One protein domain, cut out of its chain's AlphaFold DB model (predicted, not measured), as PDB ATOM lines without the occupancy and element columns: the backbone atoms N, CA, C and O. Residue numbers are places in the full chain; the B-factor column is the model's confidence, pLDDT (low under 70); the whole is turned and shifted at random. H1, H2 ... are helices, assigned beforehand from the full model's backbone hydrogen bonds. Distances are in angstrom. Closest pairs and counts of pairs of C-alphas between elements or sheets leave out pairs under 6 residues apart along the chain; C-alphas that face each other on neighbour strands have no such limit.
ATOM      1  N   GLN A   5      11.188  20.980 -42.140       90.75
ATOM      2  CA  GLN A   5      10.328  21.988 -41.534       90.75
ATOM      3  C   GLN A   5       9.151  21.362 -40.775       90.75
ATOM      4  O   GLN A   5       8.880  21.770 -39.648       90.75
ATOM      5  N   GLU A   6       8.484  20.365 -41.363       91.25
ATOM      6  CA  GLU A   6       7.414  19.607 -40.695       91.25
ATOM      7  C   GLU A   6       7.967  18.857 -39.479       91.25
ATOM      8  O   GLU A   6       7.472  19.048 -38.373       91.25
ATOM      9  N   LYS A   7       9.091  18.146 -39.635       92.06
ATOM     10  CA  LYS A   7       9.753  17.457 -38.514       92.06
ATOM     11  C   LYS A   7      10.149  18.400 -37.384       92.06
ATOM     12  O   LYS A   7       9.983  18.063 -36.216       92.06
ATOM     13  N   LEU A   8      10.686  19.578 -37.712       94.38
ATOM     14  CA  LEU A   8      11.027  20.584 -36.707       94.38
ATOM     15  C   LEU A   8       9.775  21.020 -35.946       94.38
ATOM     16  O   LEU A   8       9.806  21.094 -34.720       94.38
ATOM     17  N   ARG A   9       8.676  21.287 -36.662       94.25
ATOM     18  CA  ARG A   9       7.400  21.641 -36.039       94.25
ATOM     19  C   ARG A   9       6.924  20.538 -35.101       94.25
ATOM     20  O   ARG A   9       6.593  20.844 -33.961       94.25
ATOM     21  N   ASP A  10       6.958  19.285 -35.531       94.88
ATOM     22  CA  ASP A  10       6.502  18.161 -34.715       94.88
ATOM     23  C   ASP A  10       7.344  17.972 -33.457       94.88
ATOM     24  O   ASP A  10       6.794  17.856 -32.364       94.88
ATOM     25  N   VAL A  11       8.672  18.026 -33.589       95.88
ATOM     26  CA  VAL A  11       9.589  17.919 -32.446       95.88
ATOM     27  C   VAL A  11       9.368  19.060 -31.454       95.88
ATOM     28  O   VAL A  11       9.374  18.819 -30.247       95.88
ATOM     29  N   VAL A  12       9.159  20.289 -31.938       96.81
ATOM     30  CA  VAL A  12       8.907  21.450 -31.074       96.81
ATOM     31  C   VAL A  12       7.565  21.328 -30.359       96.81
ATOM     32  O   VAL A  12       7.533  21.515 -29.149       96.81
ATOM     33  N   LEU A  13       6.486  20.978 -31.063       97.00
ATOM     34  CA  LEU A  13       5.166  20.839 -30.444       97.00
ATOM     35  C   LEU A  13       5.133  19.689 -29.437       97.00
ATOM     36  O   LEU A  13       4.642  19.847 -28.324       97.00
ATOM     37  N   GLU A  14       5.694  18.532 -29.786       97.00
ATOM     38  CA  GLU A  14       5.769  17.414 -28.849       97.00
ATOM     39  C   GLU A  14       6.594  17.788 -27.607       97.00
ATOM     40  O   GLU A  14       6.227  17.440 -26.485       97.00
ATOM     41  N   HIS A  15       7.698  18.518 -27.789       97.38
ATOM     42  CA  HIS A  15       8.505  19.019 -26.682       97.38
ATOM     43  C   HIS A  15       7.709  19.945 -25.761       97.38
ATOM     44  O   HIS A  15       7.701  19.727 -24.549       97.38
ATOM     45  N   THR A  16       7.043  20.959 -26.315       97.62
ATOM     46  CA  THR A  16       6.317  21.960 -25.525       97.62
ATOM     47  C   THR A  16       5.167  21.320 -24.766       97.62
ATOM     48  O   THR A  16       5.028  21.574 -23.578       97.62
ATOM     49  N   ILE A  17       4.440  20.382 -25.380       97.06
ATOM     50  CA  ILE A  17       3.386  19.610 -24.708       97.06
ATOM     51  C   ILE A  17       3.932  18.829 -23.512       97.06
ATOM     52  O   ILE A  17       3.342  18.867 -22.433       97.06
ATOM     53  N   LYS A  18       5.067  18.136 -23.665       97.12
ATOM     54  CA  LYS A  18       5.683  17.409 -22.542       97.12
ATOM     55  C   LYS A  18       6.070  18.349 -21.408       97.12
ATOM     56  O   LYS A  18       5.834  18.025 -20.248       97.12
ATOM     57  N   VAL A  19       6.646  19.504 -21.736       97.38
ATOM     58  CA  VAL A  19       7.021  20.520 -20.744       97.38
ATOM     59  C   VAL A  19       5.781  21.081 -20.042       97.38
ATOM     60  O   VAL A  19       5.799  21.203 -18.818       97.38
ATOM     61  N   SER A  20       4.694  21.347 -20.768       96.62
ATOM     62  CA  SER A  20       3.420  21.794 -20.192       96.62
ATOM     63  C   SER A  20       2.828  20.751 -19.243       96.62
ATOM     64  O   SER A  20       2.431  21.112 -18.140       96.62
ATOM     65  N   ILE A  21       2.828  19.463 -19.610       95.50
ATOM     66  CA  ILE A  21       2.337  18.372 -18.746       95.50
ATOM     67  C   ILE A  21       3.171  18.277 -17.463       95.50
ATOM     68  O   ILE A  21       2.623  18.245 -16.364       95.50
ATOM     69  N   ILE A  22       4.502  18.269 -17.586       96.38
ATOM     70  CA  ILE A  22       5.404  18.219 -16.425       96.38
ATOM     71  C   ILE A  22       5.198  19.438 -15.526       96.38
ATOM     72  O   ILE A  22       5.153  19.298 -14.307       96.38
ATOM     73  N   GLY A  23       5.054  20.620 -16.124       95.69
ATOM     74  CA  GLY A  23       4.867  21.875 -15.408       95.69
ATOM     75  C   GLY A  23       3.503  22.005 -14.732       95.69
ATOM     76  O   GLY A  23       3.452  22.533 -13.627       95.69
ATOM     77  N   ALA A  24       2.424  21.536 -15.364       94.94
ATOM     78  CA  ALA A  24       1.073  21.559 -14.796       94.94
ATOM     79  C   ALA A  24       1.010  20.735 -13.504       94.94
ATOM     80  O   ALA A  24       0.514  21.194 -12.488       94.94
ATOM     81  N   LEU A  25       1.632  19.559 -13.530       93.62
ATOM     82  CA  LEU A  25       1.584  18.578 -12.447       93.62
ATOM     83  C   LEU A  25       2.776  18.649 -11.492       93.62
ATOM     84  O   LEU A  25       2.896  17.833 -10.577       93.62
ATOM     85  N   ASN A  26       3.703  19.578 -11.740       94.00
ATOM     86  CA  ASN A  26       4.946  19.723 -10.991       94.00
ATOM     87  C   ASN A  26       5.740  18.398 -10.874       94.00
ATOM     88  O   ASN A  26       6.245  18.040  -9.805       94.00
ATOM     89  N   LEU A  27       5.822  17.646 -11.979       94.12
ATOM     90  CA  LEU A  27       6.585  16.397 -12.055       94.12
ATOM     91  C   LEU A  27       8.095  16.668 -12.106       94.12
ATOM     92  O   LEU A  27       8.550  17.761 -12.448       94.12
ATOM     93  N   SER A  28       8.901  15.646 -11.807       94.62
ATOM     94  CA  SER A  28      10.350  15.732 -11.995       94.62
ATOM     95  C   SER A  28      10.716  15.843 -13.479       94.62
ATOM     96  O   SER A  28      10.062  15.260 -14.346       94.62
ATOM     97  N   GLU A  29      11.817  16.536 -13.777       94.25
ATOM     98  CA  GLU A  29      12.327  16.701 -15.149       94.25
ATOM     99  C   GLU A  29      12.617  15.352 -15.840       94.25
ATOM    100  O   GLU A  29      12.488  15.231 -17.057       94.25
ATOM    101  N   GLU A  30      12.935  14.316 -15.058       91.94
ATOM    102  CA  GLU A  30      13.183  12.943 -15.521       91.94
ATOM    103  C   GLU A  30      11.975  12.324 -16.242       91.94
ATOM    104  O   GLU A  30      12.148  11.486 -17.127       91.94
ATOM    105  N   LYS A  31      10.748  12.785 -15.945       93.56
ATOM    106  CA  LYS A  31       9.532  12.322 -16.628       93.56
ATOM    107  C   LYS A  31       9.491  12.684 -18.108       93.56
ATOM    108  O   LYS A  31       8.757  12.047 -18.858       93.56
ATOM    109  N   TYR A  32      10.297  13.642 -18.558       95.69
ATOM    110  CA  TYR A  32      10.338  14.060 -19.958       95.69
ATOM    111  C   TYR A  32      10.610  12.909 -20.934       95.69
ATOM    112  O   TYR A  32       9.973  12.838 -21.987       95.69
ATOM    113  N   ASP A  33      11.528  12.003 -20.590       93.12
ATOM    114  CA  ASP A  33      11.871  10.864 -21.451       93.12
ATOM    115  C   ASP A  33      10.843   9.714 -21.337       93.12
ATOM    116  O   ASP A  33      10.734   8.888 -22.245       93.12
ATOM    117  N   GLU A  34      10.077   9.659 -20.240       92.62
ATOM    118  CA  GLU A  34       9.026   8.656 -20.010       92.62
ATOM    119  C   GLU A  34       7.708   9.014 -20.703       92.62
ATOM    120  O   GLU A  34       6.968   8.117 -21.111       92.62
ATOM    121  N   LEU A  35       7.422  10.310 -20.863       94.31
ATOM    122  CA  LEU A  35       6.263  10.790 -21.606       94.31
ATOM    123  C   LEU A  35       6.437  10.472 -23.090       94.31
ATOM    124  O   LEU A  35       7.299  11.028 -23.772       94.31
ATOM    125  N   LYS A  36       5.585   9.601 -23.615       95.06
ATOM    126  CA  LYS A  36       5.500   9.254 -25.034       95.06
ATOM    127  C   LYS A  36       4.120   9.609 -25.560       95.06
ATOM    128  O   LYS A  36       3.200   9.835 -24.785       95.06
ATOM    129  N   LEU A  37       3.959   9.652 -26.881       94.94
ATOM    130  CA  LEU A  37       2.660   9.948 -27.491       94.94
ATOM    131  C   LEU A  37       1.595   8.927 -27.053       94.94
ATOM    132  O   LEU A  37       0.449   9.288 -26.799       94.94
ATOM    133  N   GLU A  38       1.984   7.665 -26.910       94.69
ATOM    134  CA  GLU A  38       1.131   6.580 -26.436       94.69
ATOM    135  C   GLU A  38       0.858   6.580 -24.926       94.69
ATOM    136  O   GLU A  38       0.020   5.793 -24.495       94.69
ATOM    137  N   THR A  39       1.532   7.423 -24.133       94.62
ATOM    138  CA  THR A  39       1.331   7.484 -22.680       94.62
ATOM    139  C   THR A  39      -0.107   7.874 -22.366       94.62
ATOM    140  O   THR A  39      -0.575   8.933 -22.801       94.62
ATOM    141  N   ASP A  40      -0.783   7.027 -21.593       92.69
ATOM    142  CA  ASP A  40      -2.118   7.282 -21.068       92.69
ATOM    143  C   ASP A  40      -2.018   8.055 -19.750       92.69
ATOM    144  O   ASP A  40      -1.346   7.649 -18.799       92.69
ATOM    145  N   LEU A  41      -2.679   9.208 -19.697       89.38
ATOM    146  CA  LEU A  41      -2.595  10.128 -18.569       89.38
ATOM    147  C   LEU A  41      -3.170   9.489 -17.297       89.38
ATOM    148  O   LEU A  41      -2.589   9.611 -16.221       89.38
ATOM    149  N   ALA A  42      -4.266   8.743 -17.405       88.81
ATOM    150  CA  ALA A  42      -4.891   8.128 -16.244       88.81
ATOM    151  C   ALA A  42      -4.142   6.862 -15.806       88.81
ATOM    152  O   ALA A  42      -3.814   6.716 -14.629       88.81
ATOM    153  N   SER A  43      -3.862   5.935 -16.729       89.44
ATOM    154  CA  SER A  43      -3.299   4.631 -16.357       89.44
ATOM    155  C   SER A  43      -1.792   4.641 -16.128       89.44
ATOM    156  O   SER A  43      -1.329   3.905 -15.257       89.44
ATOM    157  N   ASP A  44      -1.030   5.449 -16.870       90.31
ATOM    158  CA  ASP A  44       0.438   5.429 -16.794       90.31
ATOM    159  C   ASP A  44       0.987   6.495 -15.843       90.31
ATOM    160  O   ASP A  44       2.010   6.279 -15.189       90.31
ATOM    161  N   LEU A  45       0.307   7.642 -15.745       86.94
ATOM    162  CA  LEU A  45       0.703   8.741 -14.861       86.94
ATOM    163  C   LEU A  45      -0.132   8.810 -13.575       86.94
ATOM    164  O   LEU A  45       0.248   9.524 -12.650       86.94
ATOM    165  N   GLY A  46      -1.215   8.027 -13.475       85.94
ATOM    166  CA  GLY A  46      -2.066   7.970 -12.284       85.94
ATOM    167  C   GLY A  46      -2.921   9.221 -12.086       85.94
ATOM    168  O   GLY A  46      -3.281   9.522 -10.951       85.94
ATOM    169  N   MET A  47      -3.194   9.952 -13.167       87.56
ATOM    170  CA  MET A  47      -3.825  11.266 -13.120       87.56
ATOM    171  C   MET A  47      -5.337  11.172 -12.978       87.56
ATOM    172  O   MET A  47      -5.977  10.296 -13.571       87.56
ATOM    173  N   ASP A  48      -5.914  12.100 -12.221       87.94
ATOM    174  CA  ASP A  48      -7.360  12.215 -12.071       87.94
ATOM    175  C   ASP A  48      -7.973  13.312 -12.968       87.94
ATOM    176  O   ASP A  48      -7.327  13.908 -13.833       87.94
ATOM    177  N   SER A  49      -9.281  13.543 -12.821       84.62
ATOM    178  CA  SER A  49     -10.002  14.537 -13.623       84.62
ATOM    179  C   SER A  49      -9.594  15.985 -13.338       84.62
ATOM    180  O   SER A  49      -9.796  16.836 -14.201       84.62
ATOM    181  N   LEU A  50      -9.088  16.281 -12.135       88.75
ATOM    182  CA  LEU A  50      -8.585  17.609 -11.787       88.75
ATOM    183  C   LEU A  50      -7.240  17.836 -12.472       88.75
ATOM    184  O   LEU A  50      -7.070  18.850 -13.143       88.75
ATOM    185  N   ASP A  51      -6.350  16.849 -12.398       90.75
ATOM    186  CA  ASP A  51      -5.055  16.902 -13.073       90.75
ATOM    187  C   ASP A  51      -5.209  17.078 -14.596       90.75
ATOM    188  O   ASP A  51      -4.489  17.849 -15.234       90.75
ATOM    189  N   ALA A  52      -6.184  16.389 -15.201       87.94
ATOM    190  CA  ALA A  52      -6.497  16.545 -16.619       87.94
ATOM    191  C   ALA A  52      -6.948  17.977 -16.959       87.94
ATOM    192  O   ALA A  52      -6.547  18.517 -17.990       87.94
ATOM    193  N   ALA A  53      -7.745  18.612 -16.094       89.12
ATOM    194  CA  ALA A  53      -8.159  20.000 -16.279       89.12
ATOM    195  C   ALA A  53      -6.969  20.971 -16.172       89.12
ATOM    196  O   ALA A  53      -6.877  21.904 -16.970       89.12
ATOM    197  N   GLU A  54      -6.036  20.726 -15.247       92.00
ATOM    198  CA  GLU A  54      -4.811  21.525 -15.102       92.00
ATOM    199  C   GLU A  54      -3.897  21.411 -16.327       92.00
ATOM    200  O   GLU A  54      -3.406  22.431 -16.816       92.00
ATOM    201  N   ILE A  55      -3.707  20.201 -16.876       93.44
ATOM    202  CA  ILE A  55      -2.966  20.034 -18.136       93.44
ATOM    203  C   ILE A  55      -3.631  20.841 -19.248       93.44
ATOM    204  O   ILE A  55      -2.943  21.571 -19.955       93.44
ATOM    205  N   ILE A  56      -4.942  20.677 -19.441       92.69
ATOM    206  CA  ILE A  56      -5.657  21.299 -20.561       92.69
ATOM    207  C   ILE A  56      -5.562  22.823 -20.484       92.69
ATOM    208  O   ILE A  56      -5.153  23.442 -21.463       92.69
ATOM    209  N   MET A  57      -5.806  23.403 -19.308       92.31
ATOM    210  CA  MET A  57      -5.663  24.842 -19.080       92.31
ATOM    211  C   MET A  57      -4.236  25.320 -19.370       92.31
ATOM    212  O   MET A  57      -4.028  26.320 -20.054       92.31
ATOM    213  N   ARG A  58      -3.226  24.574 -18.909       95.75
ATOM    214  CA  ARG A  58      -1.828  24.923 -19.169       95.75
ATOM    215  C   ARG A  58      -1.470  24.832 -20.654       95.75
ATOM    216  O   ARG A  58      -0.710  25.658 -21.151       95.75
ATOM    217  N   ILE A  59      -2.001  23.839 -21.366       95.94
ATOM    218  CA  ILE A  59      -1.803  23.670 -22.809       95.94
ATOM    219  C   ILE A  59      -2.426  24.835 -23.578       95.94
ATOM    220  O   ILE A  59      -1.775  25.351 -24.488       95.94
ATOM    221  N   GLU A  60      -3.637  25.254 -23.207       95.12
ATOM    222  CA  GLU A  60      -4.316  26.419 -23.784       95.12
ATOM    223  C   GLU A  60      -3.477  27.687 -23.635       95.12
ATOM    224  O   GLU A  60      -3.211  28.367 -24.627       95.12
ATOM    225  N   GLU A  61      -2.995  27.958 -22.420       95.62
ATOM    226  CA  GLU A  61      -2.168  29.125 -22.114       95.62
ATOM    227  C   GLU A  61      -0.812  29.098 -22.833       95.62
ATOM    228  O   GLU A  61      -0.419  30.082 -23.460       95.62
ATOM    229  N   ASP A  62      -0.083  27.978 -22.779       95.75
ATOM    230  CA  ASP A  62       1.265  27.894 -23.354       95.75
ATOM    231  C   ASP A  62       1.235  28.014 -24.898       95.75
ATOM    232  O   ASP A  62       2.157  28.580 -25.508       95.75
ATOM    233  N   HIS A  63       0.168  27.528 -25.543       96.50
ATOM    234  CA  HIS A  63       0.041  27.451 -27.007       96.50
ATOM    235  C   HIS A  63      -0.900  28.501 -27.623       96.50
ATOM    236  O   HIS A  63      -1.083  28.486 -28.840       96.50
ATOM    237  N   ASP A  64      -1.439  29.428 -26.825       95.25
ATOM    238  CA  ASP A  64      -2.432  30.440 -27.226       95.25
ATOM    239  C   ASP A  64      -3.653  29.818 -27.942       95.25
ATOM    240  O   ASP A  64      -4.109  30.318 -28.974       95.25
ATOM    241  N   LEU A  65      -4.158  28.692 -27.427       93.12
ATOM    242  CA  LEU A  65      -5.331  28.022 -27.995       93.12
ATOM    243  C   LEU A  65      -6.623  28.621 -27.441       93.12
ATOM    244  O   LEU A  65      -6.700  29.022 -26.282       93.12
ATOM    245  N   GLU A  66      -7.665  28.631 -28.273       90.25
ATOM    246  CA  GLU A  66      -9.030  28.804 -27.774       90.25
ATOM    247  C   GLU A  66      -9.404  27.640 -26.846       90.25
ATOM    248  O   GLU A  66      -8.874  26.533 -26.987       90.25
ATOM    249  N   GLU A  67     -10.347  27.905 -25.937       88.62
ATOM    250  CA  GLU A  67     -10.862  26.939 -24.963       88.62
ATOM    251  C   GLU A  67     -11.158  25.589 -25.633       88.62
ATOM    252  O   GLU A  67     -11.977  25.480 -26.556       88.62
ATOM    253  N   ILE A  68     -10.454  24.552 -25.178       87.81
ATOM    254  CA  ILE A  68     -10.607  23.189 -25.653       87.81
ATOM    255  C   ILE A  68     -11.990  22.716 -25.211       87.81
ATOM    256  O   ILE A  68     -12.276  22.669 -24.013       87.81
ATOM    257  N   PRO A  69     -12.863  22.310 -26.151       88.44
ATOM    258  CA  PRO A  69     -14.205  21.880 -25.802       88.44
ATOM    259  C   PRO A  69     -14.179  20.762 -24.762       88.44
ATOM    260  O   PRO A  69     -13.432  19.790 -24.905       88.44
ATOM    261  N   GLU A  70     -15.050  20.849 -23.757       82.50
ATOM    262  CA  GLU A  70     -15.097  19.886 -22.650       82.50
ATOM    263  C   GLU A  70     -15.235  18.431 -23.141       82.50
ATOM    264  O   GLU A  70     -14.594  17.516 -22.624       82.50
ATOM    265  N   ASP A  71     -16.018  18.210 -24.201       82.38
ATOM    266  CA  ASP A  71     -16.180  16.899 -24.838       82.38
ATOM    267  C   ASP A  71     -14.878  16.336 -25.424       82.38
ATOM    268  O   ASP A  71     -14.731  15.115 -25.537       82.38
ATOM    269  N   TYR A  72     -13.959  17.211 -25.841       82.81
ATOM    270  CA  TYR A  72     -12.627  16.838 -26.305       82.81
ATOM    271  C   TYR A  72     -11.702  16.580 -25.115       82.81
ATOM    272  O   TYR A  72     -11.087  15.518 -25.056       82.81
ATOM    273  N   ALA A  73     -11.682  17.489 -24.135       79.69
ATOM    274  CA  ALA A  73     -10.888  17.352 -22.914       79.69
ATOM    275  C   ALA A  73     -11.191  16.034 -22.177       79.69
ATOM    276  O   ALA A  73     -10.280  15.287 -21.834       79.69
ATOM    277  N   ARG A  74     -12.471  15.659 -22.049       77.44
ATOM    278  CA  ARG A  74     -12.901  14.385 -21.437       77.44
ATOM    279  C   ARG A  74     -12.475  13.129 -22.205       77.44
ATOM    280  O   ARG A  74     -12.557  12.032 -21.658       77.44
ATOM    281  N   LYS A  75     -12.104  13.256 -23.481       76.00
ATOM    282  CA  LYS A  75     -11.637  12.147 -24.333       76.00
ATOM    283  C   LYS A  75     -10.119  12.148 -24.508       76.00
ATOM    284  O   LYS A  75      -9.578  11.182 -25.052       76.00
ATOM    285  N   ALA A  76      -9.438  13.208 -24.080       78.12
ATOM    286  CA  ALA A  76      -8.001  13.379 -24.205       78.12
ATOM    287  C   ALA A  76      -7.260  12.514 -23.174       78.12
ATOM    288  O   ALA A  76      -6.669  13.007 -22.225       78.12
ATOM    289  N   ASN A  77      -7.297  11.195 -23.371       86.12
ATOM    290  CA  ASN A  77      -6.700  10.239 -22.435       86.12
ATOM    291  C   ASN A  77      -5.196  10.026 -22.645       86.12
ATOM    292  O   ASN A  77      -4.550   9.425 -21.801       86.12
ATOM    293  N   THR A  78      -4.630  10.484 -23.765       93.69
ATOM    294  CA  THR A  78      -3.228  10.237 -24.116       93.69
ATOM    295  C   THR A  78      -2.527  11.521 -24.525       93.69
ATOM    296  O   THR A  78      -3.156  12.460 -25.024       93.69
ATOM    297  N   VAL A  79      -1.200  11.536 -24.392       94.81
ATOM    298  CA  VAL A  79      -0.363  12.642 -24.888       94.81
ATOM    299  C   VAL A  79      -0.589  12.861 -26.389       94.81
ATOM    300  O   VAL A  79      -0.616  14.001 -26.846       94.81
ATOM    301  N   LYS A  80      -0.825  11.789 -27.162       94.94
ATOM    302  CA  LYS A  80      -1.146  11.871 -28.592       94.94
ATOM    303  C   LYS A  80      -2.409  12.678 -28.870       94.94
ATOM    304  O   LYS A  80      -2.401  13.459 -29.811       94.94
ATOM    305  N   HIS A  81      -3.464  12.533 -28.068       92.75
ATOM    306  CA  HIS A  81      -4.681  13.324 -28.267       92.75
ATOM    307  C   HIS A  81      -4.412  14.820 -28.083       92.75
ATOM    308  O   HIS A  81      -4.792  15.618 -28.936       92.75
ATOM    309  N   ILE A  82      -3.691  15.193 -27.023       93.88
ATOM    310  CA  ILE A  82      -3.292  16.589 -26.794       93.88
ATOM    311  C   ILE A  82      -2.443  17.085 -27.968       93.88
ATOM    312  O   ILE A  82      -2.719  18.140 -28.535       93.88
ATOM    313  N   TYR A  83      -1.457  16.292 -28.387       95.50
ATOM    314  CA  TYR A  83      -0.604  16.611 -29.526       95.50
ATOM    315  C   TYR A  83      -1.384  16.818 -30.821       95.50
ATOM    316  O   TYR A  83      -1.163  17.816 -31.498       95.50
ATOM    317  N   ASP A  84      -2.318  15.933 -31.155       94.75
ATOM    318  CA  ASP A  84      -3.102  16.049 -32.386       94.75
ATOM    319  C   ASP A  84      -3.992  17.297 -32.373       94.75
ATOM    320  O   ASP A  84      -4.172  17.938 -33.412       94.75
ATOM    321  N   TYR A  85      -4.518  17.674 -31.204       93.88
ATOM    322  CA  TYR A  85      -5.257  18.921 -31.047       93.88
ATOM    323  C   TYR A  85      -4.356  20.136 -31.267       93.88
ATOM    324  O   TYR A  85      -4.636  20.967 -32.132       93.88
ATOM    325  N   VAL A  86      -3.244  20.217 -30.535       94.94
ATOM    326  CA  VAL A  86      -2.286  21.325 -30.635       94.94
ATOM    327  C   VAL A  86      -1.751  21.436 -32.062       94.94
ATOM    328  O   VAL A  86      -1.744  22.523 -32.623       94.94
ATOM    329  N   LEU A  87      -1.374  20.330 -32.705       94.19
ATOM    330  CA  LEU A  87      -0.864  20.330 -34.078       94.19
ATOM    331  C   LEU A  87      -1.850  20.973 -35.061       94.19
ATOM    332  O   LEU A  87      -1.434  21.717 -35.954       94.19
ATOM    333  N   LYS A  88      -3.145  20.694 -34.886       93.44
ATOM    334  CA  LYS A  88      -4.217  21.162 -35.765       93.44
ATOM    335  C   LYS A  88      -4.669  22.596 -35.472       93.44
ATOM    336  O   LYS A  88      -5.130  23.263 -36.394       93.44
ATOM    337  N   HIS A  89      -4.572  23.043 -34.223       94.25
ATOM    338  CA  HIS A  89      -5.179  24.297 -33.763       94.25
ATOM    339  C   HIS A  89      -4.165  25.372 -33.337       94.25
ATOM    340  O   HIS A  89      -4.521  26.543 -33.260       94.25
ATOM    341  N   CYS A  90      -2.902  25.016 -33.095       93.56
ATOM    342  CA  CYS A  90      -1.859  25.964 -32.707       93.56
ATOM    343  C   CYS A  90      -1.311  26.707 -33.928       93.56
ATOM    344  O   CYS A  90      -0.493  26.181 -34.690       93.56
ATOM    345  N   GLU A  91      -1.720  27.963 -34.092       93.12
ATOM    346  CA  GLU A  91      -1.170  28.874 -35.104       93.12
ATOM    347  C   GLU A  91       0.065  29.641 -34.598       93.12
ATOM    348  O   GLU A  91       0.722  30.352 -35.363       93.12
ATOM    349  N   LYS A  92       0.412  29.473 -33.314       93.50
ATOM    350  CA  LYS A  92       1.527  30.164 -32.673       93.50
ATOM    351  C   LYS A  92       2.853  29.843 -33.385       93.50
ATOM    352  O   LYS A  92       3.184  28.668 -33.593       93.50
ATOM    353  N   PRO A  93       3.640  30.869 -33.756       93.25
ATOM    354  CA  PRO A  93       4.961  30.669 -34.339       93.25
ATOM    355  C   PRO A  93       5.907  29.917 -33.393       93.25
ATOM    356  O   PRO A  93       5.907  30.144 -32.183       93.25
ATOM    357  N   LEU A  94       6.759  29.042 -33.943       92.81
ATOM    358  CA  LEU A  94       7.659  28.202 -33.139       92.81
ATOM    359  C   LEU A  94       8.653  29.020 -32.294       92.81
ATOM    360  O   LEU A  94       9.054  28.578 -31.222       92.81
ATOM    361  N   ASP A  95       9.044  30.218 -32.737       92.38
ATOM    362  CA  ASP A  95       9.916  31.119 -31.970       92.38
ATOM    363  C   ASP A  95       9.245  31.656 -30.698       92.38
ATOM    364  O   ASP A  95       9.941  32.062 -29.772       92.38
ATOM    365  N   LYS A  96       7.907  31.648 -30.634       94.31
ATOM    366  CA  LYS A  96       7.130  32.049 -29.451       94.31
ATOM    367  C   LYS A  96       6.858  30.906 -28.486       94.31
ATOM    368  O   LYS A  96       6.478  31.163 -27.350       94.31
ATOM    369  N   LEU A  97       7.052  29.668 -28.933       94.44
ATOM    370  CA  LEU A  97       6.934  28.471 -28.104       94.44
ATOM    371  C   LEU A  97       8.248  28.117 -27.398       94.44
ATOM    372  O   LEU A  97       8.255  27.327 -26.458       94.44
ATOM    373  N   LEU A  98       9.368  28.687 -27.849       94.00
ATOM    374  CA  LEU A  98      10.699  28.349 -27.365       94.00
ATOM    375  C   LEU A  98      11.374  29.538 -26.690       94.00
ATOM    376  O   LEU A  98      11.456  30.632 -27.243       94.00
ATOM    377  N   ASN A  99      11.969  29.288 -25.526       92.75
ATOM    378  CA  ASN A  99      12.828  30.255 -24.859       92.75
ATOM    379  C   ASN A  99      14.306  29.923 -25.102       92.75
ATOM    380  O   ASN A  99      14.930  29.196 -24.338       92.75
ATOM    381  N   PHE A 100      14.891  30.501 -26.151       93.12
ATOM    382  CA  PHE A 100      16.307  30.300 -26.479       93.12
ATOM    383  C   PHE A 100      17.280  30.888 -25.447       93.12
ATOM    384  O   PHE A 100      18.457  30.523 -25.464       93.12
ATOM    385  N   SER A 101      16.821  31.775 -24.558       91.94
ATOM    386  CA  SER A 101      17.666  32.348 -23.501       91.94
ATOM    387  C   SER A 101      17.807  31.414 -22.299       91.94
ATOM    388  O   SER A 101      18.788  31.515 -21.565       91.94
ATOM    389  N   ASP A 102      16.858  30.498 -22.107       92.50
ATOM    390  CA  ASP A 102      16.870  29.552 -20.999       92.50
ATOM    391  C   ASP A 102      17.465  28.206 -21.437       92.50
ATOM    392  O   ASP A 102      16.827  27.400 -22.108       92.50
ATOM    393  N   LYS A 103      18.725  27.956 -21.062       92.06
ATOM    394  CA  LYS A 103      19.465  26.722 -21.392       92.06
ATOM    395  C   LYS A 103      19.284  25.628 -20.333       92.06
ATOM    396  O   LYS A 103      20.245  24.938 -19.971       92.06
ATOM    397  N   ASN A 104      18.067  25.504 -19.812       93.81
ATOM    398  CA  ASN A 104      17.694  24.509 -18.812       93.81
ATOM    399  C   ASN A 104      17.740  23.065 -19.360       93.81
ATOM    400  O   ASN A 104      18.128  22.805 -20.506       93.81
ATOM    401  N   TYR A 105      17.363  22.108 -18.512       94.94
ATOM    402  CA  TYR A 105      17.311  20.690 -18.861       94.94
ATOM    403  C   TYR A 105      16.436  20.418 -20.095       94.94
ATOM    404  O   TYR A 105      16.886  19.762 -21.037       94.94
ATOM    405  N   PHE A 106      15.221  20.971 -20.132       96.31
ATOM    406  CA  PHE A 106      14.279  20.779 -21.234       96.31
ATOM    407  C   PHE A 106      14.819  21.336 -22.550       96.31
ATOM    408  O   PHE A 106      14.773  20.644 -23.566       96.31
ATOM    409  N   PHE A 107      15.413  22.530 -22.538       95.69
ATOM    410  CA  PHE A 107      16.001  23.111 -23.741       95.69
ATOM    411  C   PHE A 107      17.121  22.224 -24.302       95.69
ATOM    412  O   PHE A 107      17.176  21.979 -25.505       95.69
ATOM    413  N   LYS A 108      17.983  21.666 -23.442       95.31
ATOM    414  CA  LYS A 108      19.019  20.714 -23.881       95.31
ATOM    415  C   LYS A 108      18.402  19.467 -24.515       95.31
ATOM    416  O   LYS A 108      18.840  19.059 -25.586       95.31
ATOM    417  N   LYS A 109      17.348  18.909 -23.909       96.44
ATOM    418  CA  LYS A 109      16.609  17.766 -24.467       96.44
ATOM    419  C   LYS A 109      15.983  18.071 -25.823       96.44
ATOM    420  O   LYS A 109      16.053  17.231 -26.717       96.44
ATOM    421  N   LEU A 110      15.400  19.257 -25.995       96.75
ATOM    422  CA  LEU A 110      14.882  19.709 -27.285       96.75
ATOM    423  C   LEU A 110      15.985  19.715 -28.343       96.75
ATOM    424  O   LEU A 110      15.825  19.105 -29.396       96.75
ATOM    425  N   ILE A 111      17.112  20.366 -28.047       96.50
ATOM    426  CA  ILE A 111      18.237  20.470 -28.978       96.50
ATOM    427  C   ILE A 111      18.779  19.091 -29.362       96.50
ATOM    428  O   ILE A 111      18.999  18.844 -30.545       96.50
ATOM    429  N   THR A 112      18.919  18.172 -28.402       96.12
ATOM    430  CA  THR A 112      19.322  16.789 -28.687       96.12
ATOM    431  C   THR A 112      18.356  16.105 -29.654       96.12
ATOM    432  O   THR A 112      18.792  15.571 -30.669       96.12
ATOM    433  N   ARG A 113      17.041  16.190 -29.410       95.38
ATOM    434  CA  ARG A 113      16.033  15.571 -30.289       95.38
ATOM    435  C   ARG A 113      16.016  16.187 -31.687       95.38
ATOM    436  O   ARG A 113      15.833  15.463 -32.667       95.38
ATOM    437  N   ILE A 114      16.198  17.503 -31.798       95.81
ATOM    438  CA  ILE A 114      16.287  18.188 -33.094       95.81
ATOM    439  C   ILE A 114      17.529  17.718 -33.856       95.81
ATOM    440  O   ILE A 114      17.418  17.382 -35.034       95.81
ATOM    441  N   ALA A 115      18.690  17.653 -33.193       95.44
ATOM    442  CA  ALA A 115      19.934  17.184 -33.799       95.44
ATOM    443  C   ALA A 115      19.792  15.749 -34.331       95.44
ATOM    444  O   ALA A 115      20.077  15.497 -35.501       95.44
ATOM    445  N   GLU A 116      19.240  14.838 -33.524       93.56
ATOM    446  CA  GLU A 116      18.978  13.446 -33.913       93.56
ATOM    447  C   GLU A 116      18.058  13.343 -35.139       93.56
ATOM    448  O   GLU A 116      18.345  12.598 -36.076       93.56
ATOM    449  N   ASN A 117      16.970  14.121 -35.173       91.25
ATOM    450  CA  ASN A 117      16.025  14.115 -36.296       91.25
ATOM    451  C   ASN A 117      16.607  14.718 -37.582       91.25
ATOM    452  O   ASN A 117      16.191  14.346 -38.684       91.25
ATOM    453  N   ALA A 118      17.555  15.645 -37.442       91.56
ATOM    454  CA  ALA A 118      18.250  16.289 -38.547       91.56
ATOM    455  C   ALA A 118      19.506  15.526 -39.007       91.56
ATOM    456  O   ALA A 118      20.043  15.836 -40.069       91.56
ATOM    457  N   GLY A 119      19.971  14.538 -38.235       92.31
ATOM    458  CA  GLY A 119      21.247  13.859 -38.476       92.31
ATOM    459  C   GLY A 119      22.465  14.759 -38.234       92.31
ATOM    460  O   GLY A 119      23.461  14.630 -38.942       92.31
ATOM    461  N   LEU A 120      22.362  15.685 -37.278       93.38
ATOM    462  CA  LEU A 120      23.424  16.607 -36.865       93.38
ATOM    463  C   LEU A 120      24.020  16.186 -35.518       93.38
ATOM    464  O   LEU A 120      23.385  15.470 -34.742       93.38
ATOM    465  N   GLU A 121      25.216  16.685 -35.209       95.00
ATOM    466  CA  GLU A 121      25.786  16.541 -33.873       95.00
ATOM    467  C   GLU A 121      25.140  17.557 -32.921       95.00
ATOM    468  O   GLU A 121      24.859  18.699 -33.290       95.00
ATOM    469  N   VAL A 122      24.935  17.182 -31.656       94.00
ATOM    470  CA  VAL A 122      24.333  18.085 -30.653       94.00
ATOM    471  C   VAL A 122      25.157  19.371 -30.509       94.00
ATOM    472  O   VAL A 122      24.590  20.462 -30.429       94.00
ATOM    473  N   SER A 123      26.488  19.260 -30.576       93.50
ATOM    474  CA  SER A 123      27.424  20.389 -30.533       93.50
ATOM    475  C   SER A 123      27.202  21.418 -31.641       93.50
ATOM    476  O   SER A 123      27.533  22.589 -31.458       93.50
ATOM    477  N   ASP A 124      26.621  21.016 -32.776       93.12
ATOM    478  CA  ASP A 124      26.305  21.945 -33.860       93.12
ATOM    479  C   ASP A 124      25.177  22.904 -33.465       93.12
ATOM    480  O   ASP A 124      25.104  24.016 -33.996       93.12
ATOM    481  N   LEU A 125      24.321  22.500 -32.521       93.50
ATOM    482  CA  LEU A 125      23.117  23.218 -32.115       93.50
ATOM    483  C   LEU A 125      23.184  23.809 -30.692       93.50
ATOM    484  O   LEU A 125      22.400  24.702 -30.389       93.50
ATOM    485  N   GLU A 126      24.108  23.392 -29.818       87.31
ATOM    486  CA  GLU A 126      24.180  23.874 -28.417       87.31
ATOM    487  C   GLU A 126      24.245  25.407 -28.273       87.31
ATOM    488  O   GLU A 126      23.744  25.972 -27.297       87.31
ATOM    489  N   GLY A 127      24.837  26.089 -29.256       87.56
ATOM    490  CA  GLY A 127      25.014  27.541 -29.262       87.56
ATOM    491  C   GLY A 127      23.833  28.353 -29.795       87.56
ATOM    492  O   GLY A 127      23.909  29.576 -29.737       87.56
ATOM    493  N   VAL A 128      22.764  27.727 -30.305       93.38
ATOM    494  CA  VAL A 128      21.697  28.474 -30.995       93.38
ATOM    495  C   VAL A 128      20.975  29.446 -30.068       93.38
ATOM    496  O   VAL A 128      20.464  29.052 -29.017       93.38
ATOM    497  N   VAL A 129      20.886  30.716 -30.466       93.12
ATOM    498  CA  VAL A 129      20.224  31.774 -29.673       93.12
ATOM    499  C   VAL A 129      18.875  32.219 -30.237       93.12
ATOM    500  O   VAL A 129      18.206  33.055 -29.634       93.12
ATOM    501  N   GLY A 130      18.444  31.652 -31.362       94.44
ATOM    502  CA  GLY A 130      17.159  31.982 -31.966       94.44
ATOM    503  C   GLY A 130      16.732  31.018 -33.067       94.44
ATOM    504  O   GLY A 130      17.511  30.182 -33.532       94.44
ATOM    505  N   MET A 131      15.478  31.170 -33.495       93.81
ATOM    506  CA  MET A 131      14.859  30.314 -34.508       93.81
ATOM    507  C   MET A 131      15.546  30.425 -35.875       93.81
ATOM    508  O   MET A 131      15.740  29.410 -36.532       93.81
ATOM    509  N   ASP A 132      15.966  31.623 -36.286       93.00
ATOM    510  CA  ASP A 132      16.623  31.825 -37.586       93.00
ATOM    511  C   ASP A 132      17.967  31.088 -37.667       93.00
ATOM    512  O   ASP A 132      18.286  30.449 -38.669       93.00
ATOM    513  N   GLU A 133      18.742  31.115 -36.580       94.00
ATOM    514  CA  GLU A 133      20.008  30.387 -36.490       94.00
ATOM    515  C   GLU A 133      19.779  28.872 -36.502       94.00
ATOM    516  O   GLU A 133      20.487  28.140 -37.199       94.00
ATOM    517  N   LEU A 134      18.762  28.409 -35.770       94.31
ATOM    518  CA  LEU A 134      18.367  27.008 -35.746       94.31
ATOM    519  C   LEU A 134      17.957  26.529 -37.146       94.31
ATOM    520  O   LEU A 134      18.503  25.544 -37.635       94.31
ATOM    521  N   LYS A 135      17.064  27.252 -37.829       93.38
ATOM    522  CA  LYS A 135      16.647  26.951 -39.208       93.38
ATOM    523  C   LYS A 135      17.830  26.925 -40.172       93.38
ATOM    524  O   LYS A 135      17.945  25.990 -40.960       93.38
ATOM    525  N   SER A 136      18.728  27.908 -40.077       93.00
ATOM    526  CA  SER A 136      19.936  27.992 -40.904       93.00
ATOM    527  C   SER A 136      20.827  26.757 -40.738       93.00
ATOM    528  O   SER A 136      21.216  26.138 -41.729       93.00
ATOM    529  N   LYS A 137      21.076  26.324 -39.494       93.19
ATOM    530  CA  LYS A 137      21.846  25.102 -39.198       93.19
ATOM    531  C   LYS A 137      21.154  23.831 -39.688       93.19
ATOM    532  O   LYS A 137      21.829  22.897 -40.108       93.19
ATOM    533  N   LEU A 138      19.824  23.812 -39.683       92.25
ATOM    534  CA  LEU A 138      19.016  22.717 -40.221       92.25
ATOM    535  C   LEU A 138      18.889  22.749 -41.752       92.25
ATOM    536  O   LEU A 138      18.309  21.836 -42.330       92.25
ATOM    537  N   GLY A 139      19.391  23.791 -42.421       89.81
ATOM    538  CA  GLY A 139      19.216  23.972 -43.862       89.81
ATOM    539  C   GLY A 139      17.762  24.232 -44.277       89.81
ATOM    540  O   GLY A 139      17.395  23.966 -45.422       89.81
TER     541      GLY A 139
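What this domain is: This is residues 5 to 139 of the 143 residues of the protein "Phosphopantetheine attachment site family protein" of Neorickettsia helminthoeca str. Oregon (UniProt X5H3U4). A long helix, H1, runs through the middle, with H3 and H5 crossing it on one side and H7 packed nearly alongside it on the other. Short H2 and H6 touch H1 too; H4 beyond H3 and H8 beyond H7 mark the two far ends, and H9 lies next to H8. The printed part has 135 residues, with nine named helices, H1 to H9 in chain order, and no named strand: all helix. It is compact, with a radius of gyration of the C-alphas of 14.9 A, and spans 42 by 29 by 23 A.

Where its parts are: Find C-alpha 5 at (10.328, 21.988, -41.534), where H1, residues 5 to 24, begins; it runs 28.3 A to C-alpha 24 at (1.073, 21.559, -14.796). H3 is residues 49 to 63, 21.1 A; H7, 105 to 118, 20.2 A; H5, 79 to 89, 15.4 A. H9, residues 131 to 137, ends at (21.846, 25.102, -39.198). Four residues each make H2, 31 to 34; H4, 70 to 73; H6, 94 to 97; and H8, 122 to 125.

How they stand to each other: Start at the hub, H1. Its closest C-alphas are Ala 24 to Ile 55 of H3, 5.5 A, a steep tilt of 45 degrees; Glu 14 to Tyr 83 of H5, 6.5 A, steep at 58 degrees; and His 15 to Leu 110 of H7, 6.4 A, shallow at 22 degrees; each pair runs opposite ways. H1 also touches H2, Lys 18 to Tyr 32, 6.3 A, and H6, Thr 16 to Leu 97, 7.0 A. Farther out, H7 touches H8, Ala 115 to Val 122, 5.5 A. H3 and H4, like H8 and H9, only just touch, with 3 pairs of C-alphas within 8 A. In H1, H3, H5, H7 and H9 every O i to N i+4 pair is within hydrogen-bond range; the others are too short for one.

The domain as a whole: Look to C-alphas 71 and 123, the two farthest apart, 44.1 A. The printed part has no cut; the link from H2 to H3, residues 35 to 48, is long. No printed residue is under 70 in pLDDT.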